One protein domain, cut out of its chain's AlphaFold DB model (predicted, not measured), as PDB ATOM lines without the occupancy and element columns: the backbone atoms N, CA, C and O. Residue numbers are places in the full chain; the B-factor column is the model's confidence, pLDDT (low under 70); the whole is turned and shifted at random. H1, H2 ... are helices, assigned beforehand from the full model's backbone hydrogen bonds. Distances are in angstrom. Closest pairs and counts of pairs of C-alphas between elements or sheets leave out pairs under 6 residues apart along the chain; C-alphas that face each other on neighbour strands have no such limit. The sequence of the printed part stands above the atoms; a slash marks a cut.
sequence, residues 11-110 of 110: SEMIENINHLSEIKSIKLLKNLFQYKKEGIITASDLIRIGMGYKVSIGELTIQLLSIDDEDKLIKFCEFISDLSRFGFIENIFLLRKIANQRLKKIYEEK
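This is residues 11 to 110 of the 110 residues of an uncharacterized protein of Bergeyella zoohelcum (UniProt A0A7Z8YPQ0). Two groups of three helices make up an elongated body, H1, H2 and H3 at one end and H4, H5 and H6 at the other. H4, H5 and H6 run nearly along one line, with their centres in a triangle, while in the looser first group H2 folds back from H1 and H3 folds back from H2; H2 crosses H5 almost at right angles where the groups meet. The printed part has 100 residues with six named helices, H1 to H6 in order, and no named strand; the class is all helix. It is compact, with a radius of gyration of the C-alphas of 14.1 A, and spans 45 by 26 by 21 A.

The longest helix, H6, residues 92 to 108, touches H5, residues 70 to 85, at a shallow tilt of 5 degrees, opposite ways; their closest C-alphas, Ser 84 and Ile 92, are 6.5 A apart, and the two form a helical hairpin. With residues 95 to 102 alone H6 touches H4, residues 57 to 65, at a shallow tilt of 11 degrees, the same way; the closest C-alphas, Leu 64 and Ala 99, are 6.3 A apart. H4 and H5 are close but not clearly touching, with C-alphas of Leu 64 and Leu 73 closest at 7.1 A. H2, residues 22 to 37, is close to H5 but not clearly touching, about perpendicular at 80 degrees, with C-alphas of Lys 30 and Phe 79 closest at 7.4 A. H2 only just touches H3, residues 43 to 52, with 3 pairs of C-alphas within 8 A, the closest Lys 36 and Ala 43 at 6.9 A; this hairpin has a shallow tilt of 20 degrees. H2 also only just touches H1, residues 11 to 19, with 3 such pairs, the closest Ile 17 and Ser 25 at 5.5 A; this hairpin's shallow tilt of 34 degrees is only just short of steep. H1 and H3 touch only at their ends, with C-alphas of Ile 14 and Ile 49 closest at 6.0 A. H6 is apart from H1, H2 and H3. In each of the six helices every O i to N i+4 pair is within hydrogen-bond range.

H1 begins at C-alpha 11, (353.598, 275.562, 372.461), and is 12.7 A long. H2 is 22.8 A, H3 14.6 A, H4 12.3 A and H5 22.4 A long. H6, 24.6 A long, runs from C-alpha 92 at (349.439, 299.067, 380.646) to C-alpha 108 at (359.855, 312.475, 398.470).

The C-alphas farthest apart, those of Ser 11 and Lys 110, are 46.4 A apart. The printed part has no cut and no long link. The mean pLDDT of the printed part is 92.9, and residue 110, the chain's last, is under 70.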
ATOM      1  N   SER A  11     354.698 276.176 371.711       87.25
ATOM      2  CA  SER A  11     353.598 275.562 372.461       87.25
ATOM      3  C   SER A  11     354.076 275.009 373.802       87.25
ATOM      4  O   SER A  11     353.482 275.308 374.832       87.25
ATOM      5  N   GLU A  12     355.199 274.291 373.796       88.12
ATOM      6  CA  GLU A  12     355.834 273.758 375.007       88.12
ATOM      7  C   GLU A  12     356.319 274.881 375.935       88.12
ATOM      8  O   GLU A  12     356.203 274.786 377.153       88.12
ATOM      9  N   MET A  13     356.812 275.991 375.373       89.44
ATOM     10  CA  MET A  13     357.202 277.166 376.153       89.44
ATOM     11  C   MET A  13     356.002 277.804 376.858       89.44
ATOM     12  O   MET A  13     356.097 278.146 378.033       89.44
ATOM     13  N   ILE A  14     354.872 277.953 376.163       90.06
ATOM     14  CA  ILE A  14     353.635 278.481 376.753       90.06
ATOM     15  C   ILE A  14     353.142 277.555 377.871       90.06
ATOM     16  O   ILE A  14     352.814 278.033 378.955       90.06
ATOM     17  N   GLU A  15     353.115 276.244 377.631       90.06
ATOM     18  CA  GLU A  15     352.721 275.245 378.629       90.06
ATOM     19  C   GLU A  15     353.621 275.317 379.869       90.06
ATOM     20  O   GLU A  15     353.128 275.471 380.986       90.06
ATOM     21  N   ASN A  16     354.941 275.344 379.674       89.44
ATOM     22  CA  ASN A  16     355.904 275.494 380.759       89.44
ATOM     23  C   ASN A  16     355.652 276.780 381.565       89.44
ATOM     24  O   ASN A  16     355.530 276.724 382.785       89.44
ATOM     25  N   ILE A  17     355.491 277.932 380.900       90.06
ATOM     26  CA  ILE A  17     355.225 279.209 381.582       90.06
ATOM     27  C   ILE A  17     353.942 279.148 382.428       90.06
ATOM     28  O   ILE A  17     353.925 279.691 383.536       90.06
ATOM     29  N   ASN A  18     352.893 278.478 381.942       88.00
ATOM     30  CA  ASN A  18     351.625 278.324 382.659       88.00
ATOM     31  C   ASN A  18     351.722 277.417 383.899       88.00
ATOM     32  O   ASN A  18     350.923 277.567 384.822       88.00
ATOM     33  N   HIS A  19     352.691 276.501 383.951       90.50
ATOM     34  CA  HIS A  19     352.928 275.624 385.107       90.50
ATOM     35  C   HIS A  19     353.904 276.205 386.140       90.50
ATOM     36  O   HIS A  19     354.081 275.642 387.224       90.50
ATOM     37  N   LEU A  20     354.552 277.325 385.826       90.50
ATOM     38  CA  LEU A  20     355.451 278.014 386.740       90.50
ATOM     39  C   LEU A  20     354.678 278.920 387.705       90.50
ATOM     40  O   LEU A  20     353.626 279.467 387.387       90.50
ATOM     41  N   SER A  21     355.241 279.125 388.899       89.19
ATOM     42  CA  SER A  21     354.781 280.208 389.770       89.19
ATOM     43  C   SER A  21     355.052 281.562 389.112       89.19
ATOM     44  O   SER A  21     356.047 281.711 388.403       89.19
ATOM     45  N   GLU A  22     354.236 282.573 389.402       86.25
ATOM     46  CA  GLU A  22     354.320 283.885 388.738       86.25
ATOM     47  C   GLU A  22     355.726 284.512 388.805       86.25
ATOM     48  O   GLU A  22     356.245 285.004 387.801       86.25
ATOM     49  N   ILE A  23     356.406 284.397 389.952       86.31
ATOM     50  CA  ILE A  23     357.799 284.846 390.134       86.31
ATOM     51  C   ILE A  23     358.745 284.150 389.140       86.31
ATOM     52  O   ILE A  23     359.612 284.789 388.534       86.31
ATOM     53  N   LYS A  24     358.597 282.831 388.962       89.06
ATOM     54  CA  LYS A  24     359.407 282.054 388.014       89.06
ATOM     55  C   LYS A  24     359.051 282.414 386.572       89.06
ATOM     56  O   LYS A  24     359.968 282.563 385.765       89.06
ATOM     57  N   SER A  25     357.773 282.632 386.270       90.44
ATOM     58  CA  SER A  25     357.307 283.064 384.948       90.44
ATOM     59  C   SER A  25     357.892 284.425 384.567       90.44
ATOM     60  O   SER A  25     358.458 284.565 383.487       90.44
ATOM     61  N   ILE A  26     357.888 285.408 385.473       90.69
ATOM     62  CA  ILE A  26     358.503 286.726 385.236       90.69
ATOM     63  C   ILE A  26     360.009 286.607 384.996       90.69
ATOM     64  O   ILE A  26     360.550 287.249 384.093       90.69
ATOM     65  N   LYS A  27     360.704 285.768 385.773       90.88
ATOM     66  CA  LYS A  27     362.136 285.513 385.563       90.88
ATOM     67  C   LYS A  27     362.402 284.884 384.193       90.88
ATOM     68  O   LYS A  27     363.325 285.310 383.502       90.88
ATOM     69  N   LEU A  28     361.589 283.912 383.784       91.62
ATOM     70  CA  LEU A  28     361.688 283.287 382.468       91.62
ATOM     71  C   LEU A  28     361.423 284.299 381.346       91.62
ATOM     72  O   LEU A  28     362.200 284.366 380.400       91.62
ATOM     73  N   LEU A  29     360.405 285.151 381.478       94.12
ATOM     74  CA  LEU A  29     360.118 286.210 380.507       94.12
ATOM     75  C   LEU A  29     361.284 287.193 380.362       94.12
ATOM     76  O   LEU A  29     361.664 287.518 379.239       94.12
ATOM     77  N   LYS A  30     361.915 287.612 381.468       93.31
ATOM     78  CA  LYS A  30     363.133 288.442 381.421       93.31
ATOM     79  C   LYS A  30     364.249 287.764 380.621       93.31
ATOM     80  O   LYS A  30     364.886 288.419 379.797       93.31
ATOM     81  N   ASN A  31     364.440 286.457 380.804       92.06
ATOM     82  CA  ASN A  31     365.407 285.691 380.017       92.06
ATOM     83  C   ASN A  31     365.018 285.638 378.534       92.06
ATOM     84  O   ASN A  31     365.879 285.825 377.684       92.06
ATOM     85  N   LEU A  32     363.737 285.447 378.201       92.62
ATOM     86  CA  LEU A  32     363.276 285.448 376.809       92.62
ATOM     87  C   LEU A  32     363.549 286.797 376.123       92.62
ATOM     88  O   LEU A  32     364.064 286.822 375.006       92.62
ATOM     89  N   PHE A  33     363.304 287.925 376.793       94.38
ATOM     90  CA  PHE A  33     363.667 289.236 376.240       94.38
ATOM     91  C   PHE A  33     365.174 289.404 376.055       94.38
ATOM     92  O   PHE A  33     365.604 289.978 375.053       94.38
ATOM     93  N   GLN A  34     365.982 288.879 376.977       92.31
ATOM     94  CA  GLN A  34     367.435 288.874 376.834       92.31
ATOM     95  C   GLN A  34     367.876 288.032 375.627       92.31
ATOM     96  O   GLN A  34     368.628 288.512 374.782       92.31
ATOM     97  N   TYR A  35     367.319 286.835 375.458       90.62
ATOM     98  CA  TYR A  35     367.583 285.977 374.304       90.62
ATOM     99  C   TYR A  35     367.136 286.598 372.980       90.62
ATOM    100  O   TYR A  35     367.782 286.398 371.953       90.62
ATOM    101  N   LYS A  36     366.082 287.423 372.988       92.81
ATOM    102  CA  LYS A  36     365.709 288.228 371.820       92.81
ATOM    103  C   LYS A  36     366.754 289.300 371.506       92.81
ATOM    104  O   LYS A  36     366.985 289.590 370.334       92.81
ATOM    105  N   LYS A  37     367.368 289.925 372.517       90.69
ATOM    106  CA  LYS A  37     368.466 290.895 372.315       90.69
ATOM    107  C   LYS A  37     369.716 290.214 371.751       90.69
ATOM    108  O   LYS A  37     370.396 290.806 370.924       90.69
ATOM    109  N   GLU A  38     369.956 288.968 372.143       91.44
ATOM    110  CA  GLU A  38     371.059 288.125 371.658       91.44
ATOM    111  C   GLU A  38     370.779 287.473 370.291       91.44
ATOM    112  O   GLU A  38     371.644 286.798 369.741       91.44
ATOM    113  N   GLY A  39     369.580 287.663 369.724       87.75
ATOM    114  CA  GLY A  39     369.192 287.092 368.430       87.75
ATOM    115  C   GLY A  39     368.895 285.588 368.456       87.75
ATOM    116  O   GLY A  39     368.770 284.980 367.398       87.75
ATOM    117  N   ILE A  40     368.765 284.988 369.642       88.12
ATOM    118  CA  ILE A  40     368.483 283.555 369.832       88.12
ATOM    119  C   ILE A  40     367.013 283.239 369.537       88.12
ATOM    120  O   ILE A  40     366.705 282.191 368.975       88.12
ATOM    121  N   ILE A  41     366.104 284.145 369.904       89.94
ATOM    122  CA  ILE A  41     364.681 284.052 369.558       89.94
ATOM    123  C   ILE A  41     364.241 285.285 368.774       89.94
ATOM    124  O   ILE A  41     364.790 286.380 368.932       89.94
ATOM    125  N   THR A  42     363.224 285.122 367.936       92.19
ATOM    126  CA  THR A  42     362.715 286.207 367.100       92.19
ATOM    127  C   THR A  42     361.650 287.033 367.823       92.19
ATOM    128  O   THR A  42     361.038 286.616 368.807       92.19
ATOM    129  N   ALA A  43     361.368 288.226 367.292       93.62
ATOM    130  CA  ALA A  43     360.221 289.016 367.738       93.62
ATOM    131  C   ALA A  43     358.887 288.274 367.524       93.62
ATOM    132  O   ALA A  43     357.982 288.407 368.342       93.62
ATOM    133  N   SER A  44     358.778 287.480 366.452       93.88
ATOM    134  CA  SER A  44     357.581 286.682 366.164       93.88
ATOM    135  C   SER A  44     357.348 285.614 367.233       93.88
ATOM    136  O   SER A  44     356.216 285.448 367.680       93.88
ATOM    137  N   ASP A  45     358.413 284.963 367.711       92.88
ATOM    138  CA  ASP A  45     358.324 283.974 368.790       92.88
ATOM    139  C   ASP A  45     357.750 284.600 370.063       92.88
ATOM    140  O   ASP A  45     356.797 284.073 370.634       92.88
ATOM    141  N   LEU A  46     358.253 285.774 370.461       95.06
ATOM    142  CA  LEU A  46     357.737 286.506 371.622       95.06
ATOM    143  C   LEU A  46     356.267 286.904 371.469       95.06
ATOM    144  O   LEU A  46     355.513 286.762 372.428       95.06
ATOM    145  N   ILE A  47     355.848 287.365 370.284       95.31
ATOM    146  CA  ILE A  47     354.437 287.694 370.022       95.31
ATOM    147  C   ILE A  47     353.568 286.446 370.196       95.31
ATOM    148  O   ILE A  47     352.537 286.502 370.863       95.31
ATOM    149  N   ARG A  48     353.985 285.301 369.640       94.62
ATOM    150  CA  ARG A  48     353.224 284.048 369.757       94.62
ATOM    151  C   ARG A  48     353.118 283.577 371.207       94.62
ATOM    152  O   ARG A  48     352.047 283.134 371.610       94.62
ATOM    153  N   ILE A  49     354.184 283.717 371.997       94.44
ATOM    154  CA  ILE A  49     354.136 283.423 373.436       94.44
ATOM    155  C   ILE A  49     353.178 284.395 374.142       94.44
ATOM    156  O   ILE A  49     352.320 283.945 374.893       94.44
ATOM    157  N   GLY A  50     353.246 285.699 373.859       94.56
ATOM    158  CA  GLY A  50     352.342 286.701 374.441       94.56
ATOM    159  C   GLY A  50     350.869 286.515 374.059       94.56
ATOM    160  O   GLY A  50     349.973 286.932 374.791       94.56
ATOM    161  N   MET A  51     350.576 285.854 372.936       92.75
ATOM    162  CA  MET A  51     349.214 285.433 372.590       92.75
ATOM    163  C   MET A  51     348.725 284.255 373.443       92.75
ATOM    164  O   MET A  51     347.540 284.205 373.756       92.75
ATOM    165  N   GLY A  52     349.613 283.328 373.814       92.50
ATOM    166  CA  GLY A  52     349.276 282.136 374.602       92.50
ATOM    167  C   GLY A  52     349.437 282.286 376.116       92.50
ATOM    168  O   GLY A  52     348.931 281.452 376.862       92.50
ATOM    169  N   TYR A  53     350.122 283.331 376.579       93.00
ATOM    170  CA  TYR A  53     350.336 283.612 377.993       93.00
ATOM    171  C   TYR A  53     350.176 285.101 378.302       93.00
ATOM    172  O   TYR A  53     350.810 285.953 377.673       93.00
ATOM    173  N   LYS A  54     349.364 285.407 379.319       93.31
ATOM    174  CA  LYS A  54     349.179 286.762 379.850       93.31
ATOM    175  C   LYS A  54     349.772 286.865 381.243       93.31
ATOM    176  O   LYS A  54     349.563 285.999 382.086       93.31
ATOM    177  N   VAL A  55     350.487 287.956 381.488       93.12
ATOM    178  CA  VAL A  55     351.039 288.255 382.807       93.12
ATOM    179  C   VAL A  55     349.966 288.920 383.663       93.12
ATOM    180  O   VAL A  55     349.300 289.860 383.225       93.12
ATOM    181  N   SER A  56     349.840 288.462 384.907       91.25
ATOM    182  CA  SER A  56     348.976 289.078 385.912       91.25
ATOM    183  C   SER A  56     349.390 290.528 386.184       91.25
ATOM    184  O   SER A  56     350.514 290.813 386.601       91.25
ATOM    185  N   ILE A  57     348.456 291.464 385.987       91.88
ATOM    186  CA  ILE A  57     348.654 292.882 386.332       91.88
ATOM    187  C   ILE A  57     348.860 293.051 387.847       91.88
ATOM    188  O   ILE A  57     349.599 293.944 388.269       91.88
ATOM    189  N   GLY A  58     348.231 292.196 388.662       91.50
ATOM    190  CA  GLY A  58     348.360 292.222 390.119       91.50
ATOM    191  C   GLY A  58     349.799 291.981 390.570       91.50
ATOM    192  O   GLY A  58     350.340 292.772 391.337       91.50
ATOM    193  N   GLU A  59     350.461 290.969 390.013       88.56
ATOM    194  CA  GLU A  59     351.849 290.650 390.361       88.56
ATOM    195  C   GLU A  59     352.821 291.756 389.925       88.56
ATOM    196  O   GLU A  59     353.687 292.187 390.688       88.56
ATOM    197  N   LEU A  60     352.638 292.299 388.716       94.38
ATOM    198  CA  LEU A  60     353.436 293.437 388.247       94.38
ATOM    199  C   LEU A  60     353.246 294.676 389.132       94.38
ATOM    200  O   LEU A  60     354.190 295.434 389.344       94.38
ATOM    201  N   THR A  61     352.040 294.866 389.670       94.44
ATOM    202  CA  THR A  61     351.737 295.938 390.625       94.44
ATOM    203  C   THR A  61     352.477 295.730 391.942       94.44
ATOM    204  O   THR A  61     353.105 296.667 392.429       94.44
ATOM    205  N   ILE A  62     352.453 294.515 392.499       93.19
ATOM    206  CA  ILE A  62     353.172 294.182 393.739       93.19
ATOM    207  C   ILE A  62     354.675 294.432 393.566       93.19
ATOM    208  O   ILE A  62     355.292 295.072 394.418       93.19
ATOM    209  N   GLN A  63     355.255 294.001 392.442       92.69
ATOM    210  CA  GLN A  63     356.669 294.242 392.150       92.69
ATOM    211  C   GLN A  63     356.990 295.727 391.942       92.69
ATOM    212  O   GLN A  63     358.020 296.183 392.416       92.69
ATOM    213  N   LEU A  64     356.124 296.505 391.283       95.44
ATOM    214  CA  LEU A  64     356.314 297.959 391.172       95.44
ATOM    215  C   LEU A  64     356.338 298.640 392.544       95.44
ATOM    216  O   LEU A  64     357.146 299.536 392.775       95.44
ATOM    217  N   LEU A  65     355.442 298.233 393.445       95.06
ATOM    218  CA  LEU A  65     355.302 298.843 394.765       95.06
ATOM    219  C   LEU A  65     356.462 298.515 395.712       95.06
ATOM    220  O   LEU A  65     356.667 299.271 396.656       95.06
ATOM    221  N   SER A  66     357.203 297.431 395.466       94.44
ATOM    222  CA  SER A  66     358.337 297.000 396.297       94.44
ATOM    223  C   SER A  66     359.696 297.554 395.859       94.44
ATOM    224  O   SER A  66     360.714 297.244 396.478       94.44
ATOM    225  N   ILE A  67     359.749 298.343 394.782       95.69
ATOM    226  CA  ILE A  67     360.993 298.937 394.288       95.69
ATOM    227  C   ILE A  67     361.180 300.333 394.888       95.69
ATOM    228  O   ILE A  67     360.450 301.261 394.548       95.69
ATOM    229  N   ASP A  68     362.212 300.492 395.714       94.75
ATOM    230  CA  ASP A  68     362.561 301.762 396.377       94.75
ATOM    231  C   ASP A  68     363.755 302.486 395.733       94.75
ATOM    232  O   ASP A  68     364.183 303.539 396.190       94.75
ATOM    233  N   ASP A  69     364.296 301.921 394.657       96.12
ATOM    234  CA  ASP A  69     365.446 302.449 393.931       96.12
ATOM    235  C   ASP A  69     365.034 302.895 392.522       96.12
ATOM    236  O   ASP A  69     364.371 302.157 391.788       96.12
ATOM    237  N   GLU A  70     365.437 304.107 392.151       95.81
ATOM    238  CA  GLU A  70     365.051 304.766 390.901       95.81
ATOM    239  C   GLU A  70     365.518 303.986 389.664       95.81
ATOM    240  O   GLU A  70     364.720 303.704 388.768       95.81
ATOM    241  N   ASP A  71     366.776 303.541 389.650       96.50
ATOM    242  CA  ASP A  71     367.346 302.793 388.528       96.50
ATOM    243  C   ASP A  71     366.662 301.434 388.347       96.50
ATOM    244  O   ASP A  71     366.380 301.000 387.223       96.50
ATOM    245  N   LYS A  72     366.372 300.736 389.452       96.62
ATOM    246  CA  LYS A  72     365.589 299.494 389.422       96.62
ATOM    247  C   LYS A  72     364.169 299.743 388.923       96.62
ATOM    248  O   LYS A  72     363.661 298.913 388.165       96.62
ATOM    249  N   LEU A  73     363.540 300.858 389.305       97.19
ATOM    250  CA  LEU A  73     362.180 301.187 388.880       97.19
ATOM    251  C   LEU A  73     362.134 301.440 387.373       97.19
ATOM    252  O   LEU A  73     361.282 300.873 386.687       97.19
ATOM    253  N   ILE A  74     363.083 302.219 386.848       96.81
ATOM    254  CA  ILE A  74     363.212 302.499 385.413       96.81
ATOM    255  C   ILE A  74     363.393 301.194 384.631       96.81
ATOM    256  O   ILE A  74     362.603 300.906 383.729       96.81
ATOM    257  N   LYS A  75     364.345 300.338 385.030       95.75
ATOM    258  CA  LYS A  75     364.577 299.030 384.384       95.75
ATOM    259  C   LYS A  75     363.343 298.128 384.418       95.75
ATOM    260  O   LYS A  75     363.086 297.377 383.476       95.75
ATOM    261  N   PHE A  76     362.565 298.169 385.498       96.06
ATOM    262  CA  PHE A  76     361.332 297.391 385.583       96.06
ATOM    263  C   PHE A  76     360.227 297.956 384.679       96.06
ATOM    264  O   PHE A  76     359.494 297.191 384.053       96.06
ATOM    265  N   CYS A  77     360.143 299.279 384.531       96.69
ATOM    266  CA  CYS A  77     359.217 299.930 383.601       96.69
ATOM    267  C   CYS A  77     359.554 299.641 382.129       96.69
ATOM    268  O   CYS A  77     358.642 299.468 381.314       96.69
ATOM    269  N   GLU A  78     360.840 299.539 381.785       96.19
ATOM    270  CA  GLU A  78     361.287 299.070 380.467       96.19
ATOM    271  C   GLU A  78     360.797 297.642 380.201       96.19
ATOM    272  O   GLU A  78     360.193 297.376 379.163       96.19
ATOM    273  N   PHE A  79     360.954 296.744 381.179       96.19
ATOM    274  CA  PHE A  79     360.436 295.378 381.090       96.19
ATOM    275  C   PHE A  79     358.905 295.334 380.929       96.19
ATOM    276  O   PHE A  79     358.404 294.582 380.096       96.19
ATOM    277  N   ILE A  80     358.146 296.166 381.652       96.56
ATOM    278  CA  ILE A  80     356.685 296.283 381.469       96.56
ATOM    279  C   ILE A  80     356.334 296.789 380.061       96.56
ATOM    280  O   ILE A  80     355.371 296.312 379.455       96.56
ATOM    281  N   SER A  81     357.105 297.736 379.518       95.75
ATOM    282  CA  SER A  81     356.906 298.214 378.145       95.75
ATOM    283  C   SER A  81     357.166 297.116 377.120       95.75
ATOM    284  O   SER A  81     356.381 296.978 376.183       95.75
ATOM    285  N   ASP A  82     358.202 296.300 377.318       96.06
ATOM    286  CA  ASP A  82     358.456 295.125 376.486       96.06
ATOM    287  C   ASP A  82     357.294 294.123 376.583       96.06
ATOM    288  O   ASP A  82     356.740 293.716 375.561       96.06
ATOM    289  N   LEU A  83     356.824 293.794 377.788       96.75
ATOM    290  CA  LEU A  83     355.660 292.920 377.961       96.75
ATOM    291  C   LEU A  83     354.424 293.440 377.214       96.75
ATOM    292  O   LEU A  83     353.770 292.680 376.499       96.75
ATOM    293  N   SER A  84     354.124 294.734 377.324       95.75
ATOM    294  CA  SER A  84     353.005 295.347 376.604       95.75
ATOM    295  C   SER A  84     353.208 295.306 375.087       95.75
ATOM    296  O   SER A  84     352.295 294.916 374.361       95.75
ATOM    297  N   ARG A  85     354.410 295.637 374.598       95.00
ATOM    298  CA  ARG A  85     354.752 295.637 373.169       95.00
ATOM    299  C   ARG A  85     354.568 294.268 372.520       95.00
ATOM    300  O   ARG A  85     354.144 294.195 371.370       95.00
ATOM    301  N   PHE A  86     354.911 293.201 373.236       96.38
ATOM    302  CA  PHE A  86     354.812 291.827 372.743       96.38
ATOM    303  C   PHE A  86     353.491 291.137 373.127       96.38
ATOM    304  O   PHE A  86     353.328 289.944 372.887       96.38
ATOM    305  N   GLY A  87     352.527 291.884 373.676       95.38
ATOM    306  CA  GLY A  87     351.161 291.413 373.900       95.38
ATOM    307  C   GLY A  87     350.947 290.600 375.177       95.38
ATOM    308  O   GLY A  87     349.880 290.019 375.332       95.38
ATOM    309  N   PHE A  88     351.901 290.571 376.107       96.50
ATOM    310  CA  PHE A  88     351.782 289.843 377.378       96.50
ATOM    311  C   PHE A  88     350.864 290.525 378.399       96.50
ATOM    312  O   PHE A  88     350.435 289.884 379.356       96.50
ATOM    313  N   ILE A  89     350.580 291.818 378.227       94.94
ATOM    314  CA  ILE A  89     349.728 292.608 379.125       94.94
ATOM    315  C   ILE A  89     348.661 293.307 378.292       94.94
ATOM    316  O   ILE A  89     348.973 293.947 377.290       94.94
ATOM    317  N   GLU A  90     347.412 293.226 378.742       85.88
ATOM    318  CA  GLU A  90     346.267 293.820 378.042       85.88
ATOM    319  C   GLU A  90     346.077 295.305 378.370       85.88
ATOM    320  O   GLU A  90     345.693 296.088 377.506       85.88
ATOM    321  N   ASN A  91     346.380 295.720 379.606       86.62
ATOM    322  CA  ASN A  91     346.196 297.098 380.049       86.62
ATOM    323  C   ASN A  91     347.423 297.640 380.797       86.62
ATOM    324  O   ASN A  91     347.612 297.409 381.991       86.62
ATOM    325  N   ILE A  92     348.241 298.423 380.090       93.38
ATOM    326  CA  ILE A  92     349.439 299.067 380.646       93.38
ATOM    327  C   ILE A  92     349.125 300.338 381.460       93.38
ATOM    328  O   ILE A  92     349.968 300.804 382.227       93.38
ATOM    329  N   PHE A  93     347.935 300.933 381.308       94.31
ATOM    330  CA  PHE A  93     347.619 302.247 381.885       94.31
ATOM    331  C   PHE A  93     347.699 302.241 383.414       94.31
ATOM    332  O   PHE A  93     348.291 303.144 384.010       94.31
ATOM    333  N   LEU A  94     347.162 301.194 384.047       92.94
ATOM    334  CA  LEU A  94     347.217 301.037 385.500       92.94
ATOM    335  C   LEU A  94     348.668 300.968 385.999       92.94
ATOM    336  O   LEU A  94     349.038 301.698 386.918       92.94
ATOM    337  N   LEU A  95     349.504 300.160 385.342       96.00
ATOM    338  CA  LEU A  95     350.914 299.986 385.699       96.00
ATOM    339  C   LEU A  95     351.707 301.291 385.557       96.00
ATOM    340  O   LEU A  95     352.506 301.614 386.430       96.00
ATOM    341  N   ARG A  96     351.436 302.093 384.518       96.06
ATOM    342  CA  ARG A  96     352.052 303.425 384.351       96.06
ATOM    343  C   ARG A  96     351.706 304.368 385.500       96.06
ATOM    344  O   ARG A  96     352.583 305.060 386.010       96.06
ATOM    345  N   LYS A  97     350.438 304.394 385.922       96.25
ATOM    346  CA  LYS A  97     350.002 305.229 387.049       96.25
ATOM    347  C   LYS A  97     350.724 304.831 388.338       96.25
ATOM    348  O   LYS A  97     351.202 305.709 389.052       96.25
ATOM    349  N   ILE A  98     350.830 303.531 388.605       95.88
ATOM    350  CA  ILE A  98     351.513 303.000 389.792       95.88
ATOM    351  C   ILE A  98     353.012 303.312 389.744       95.88
ATOM    352  O   ILE A  98     353.560 303.787 390.734       95.88
ATOM    353  N   ALA A  99     353.661 303.120 388.594       96.81
ATOM    354  CA  ALA A  99     355.074 303.447 388.416       96.81
ATOM    355  C   ALA A  99     355.361 304.927 388.711       96.81
ATOM    356  O   ALA A  99     356.266 305.234 389.481       96.81
ATOM    357  N   ASN A 100     354.536 305.843 388.190       96.44
ATOM    358  CA  ASN A 100     354.669 307.276 388.472       96.44
ATOM    359  C   ASN A 100     354.457 307.602 389.957       96.44
ATOM    360  O   ASN A 100     355.151 308.450 390.512       96.44
ATOM    361  N   GLN A 101     353.507 306.930 390.615       95.88
ATOM    362  CA  GLN A 101     353.289 307.088 392.054       95.88
ATOM    363  C   GLN A 101     354.487 306.595 392.869       95.88
ATOM    364  O   GLN A 101     354.868 307.262 393.829       95.88
ATOM    365  N   ARG A 102     355.091 305.460 392.497       96.19
ATOM    366  CA  ARG A 102     356.293 304.959 393.173       96.19
ATOM    367  C   ARG A 102     357.484 305.887 392.939       96.19
ATOM    368  O   ARG A 102     358.151 306.230 393.904       96.19
ATOM    369  N   LEU A 103     357.686 306.363 391.710       96.75
ATOM    370  CA  LEU A 103     358.753 307.314 391.388       96.75
ATOM    371  C   LEU A 103     358.630 308.597 392.220       96.75
ATOM    372  O   LEU A 103     359.612 309.060 392.791       96.75
ATOM    373  N   LYS A 104     357.410 309.132 392.347       96.69
ATOM    374  CA  LYS A 104     357.140 310.281 393.215       96.69
ATOM    375  C   LYS A 104     357.555 310.008 394.668       96.69
ATOM    376  O   LYS A 104     358.253 310.834 395.240       96.69
ATOM    377  N   LYS A 105     357.181 308.854 395.234       95.94
ATOM    378  CA  LYS A 105     357.562 308.480 396.608       95.94
ATOM    379  C   LYS A 105     359.076 308.386 396.797       95.94
ATOM    380  O   LYS A 105     359.582 308.919 397.771       95.94
ATOM    381  N   ILE A 106     359.794 307.778 395.849       95.25
ATOM    382  CA  ILE A 106     361.262 307.671 395.898       95.25
ATOM    383  C   ILE A 106     361.915 309.058 395.993       95.25
ATOM    384  O   ILE A 106     362.891 309.218 396.715       95.25
ATOM    385  N   TYR A 107     361.393 310.064 395.284       95.19
ATOM    386  CA  TYR A 107     361.922 311.430 395.377       95.19
ATOM    387  C   TYR A 107     361.480 312.187 396.633       95.19
ATOM    388  O   TYR A 107     362.201 313.077 397.060       95.19
ATOM    389  N   GLU A 108     360.318 311.874 397.208       94.38
ATOM    390  CA  GLU A 108     359.855 312.475 398.470       94.38
ATOM    391  C   GLU A 108     360.585 311.903 399.701       94.38
ATOM    392  O   GLU A 108     360.631 312.553 400.741       94.38
ATOM    393  N   GLU A 109     361.140 310.692 399.591       85.62
ATOM    394  CA  GLU A 109     361.903 309.996 400.638       85.62
ATOM    395  C   GLU A 109     363.424 310.295 400.590       85.62
ATOM    396  O   GLU A 109     364.152 309.850 401.480       85.62
ATOM    397  N   LYS A 110     363.902 311.027 399.570       67.69
ATOM    398  CA  LYS A 110     365.298 311.489 399.410       67.69
ATOM    399  C   LYS A 110     365.509 312.860 400.053       67.69
ATOM    400  O   LYS A 110     366.596 313.046 400.643       67.69
TER     401      LYS A 110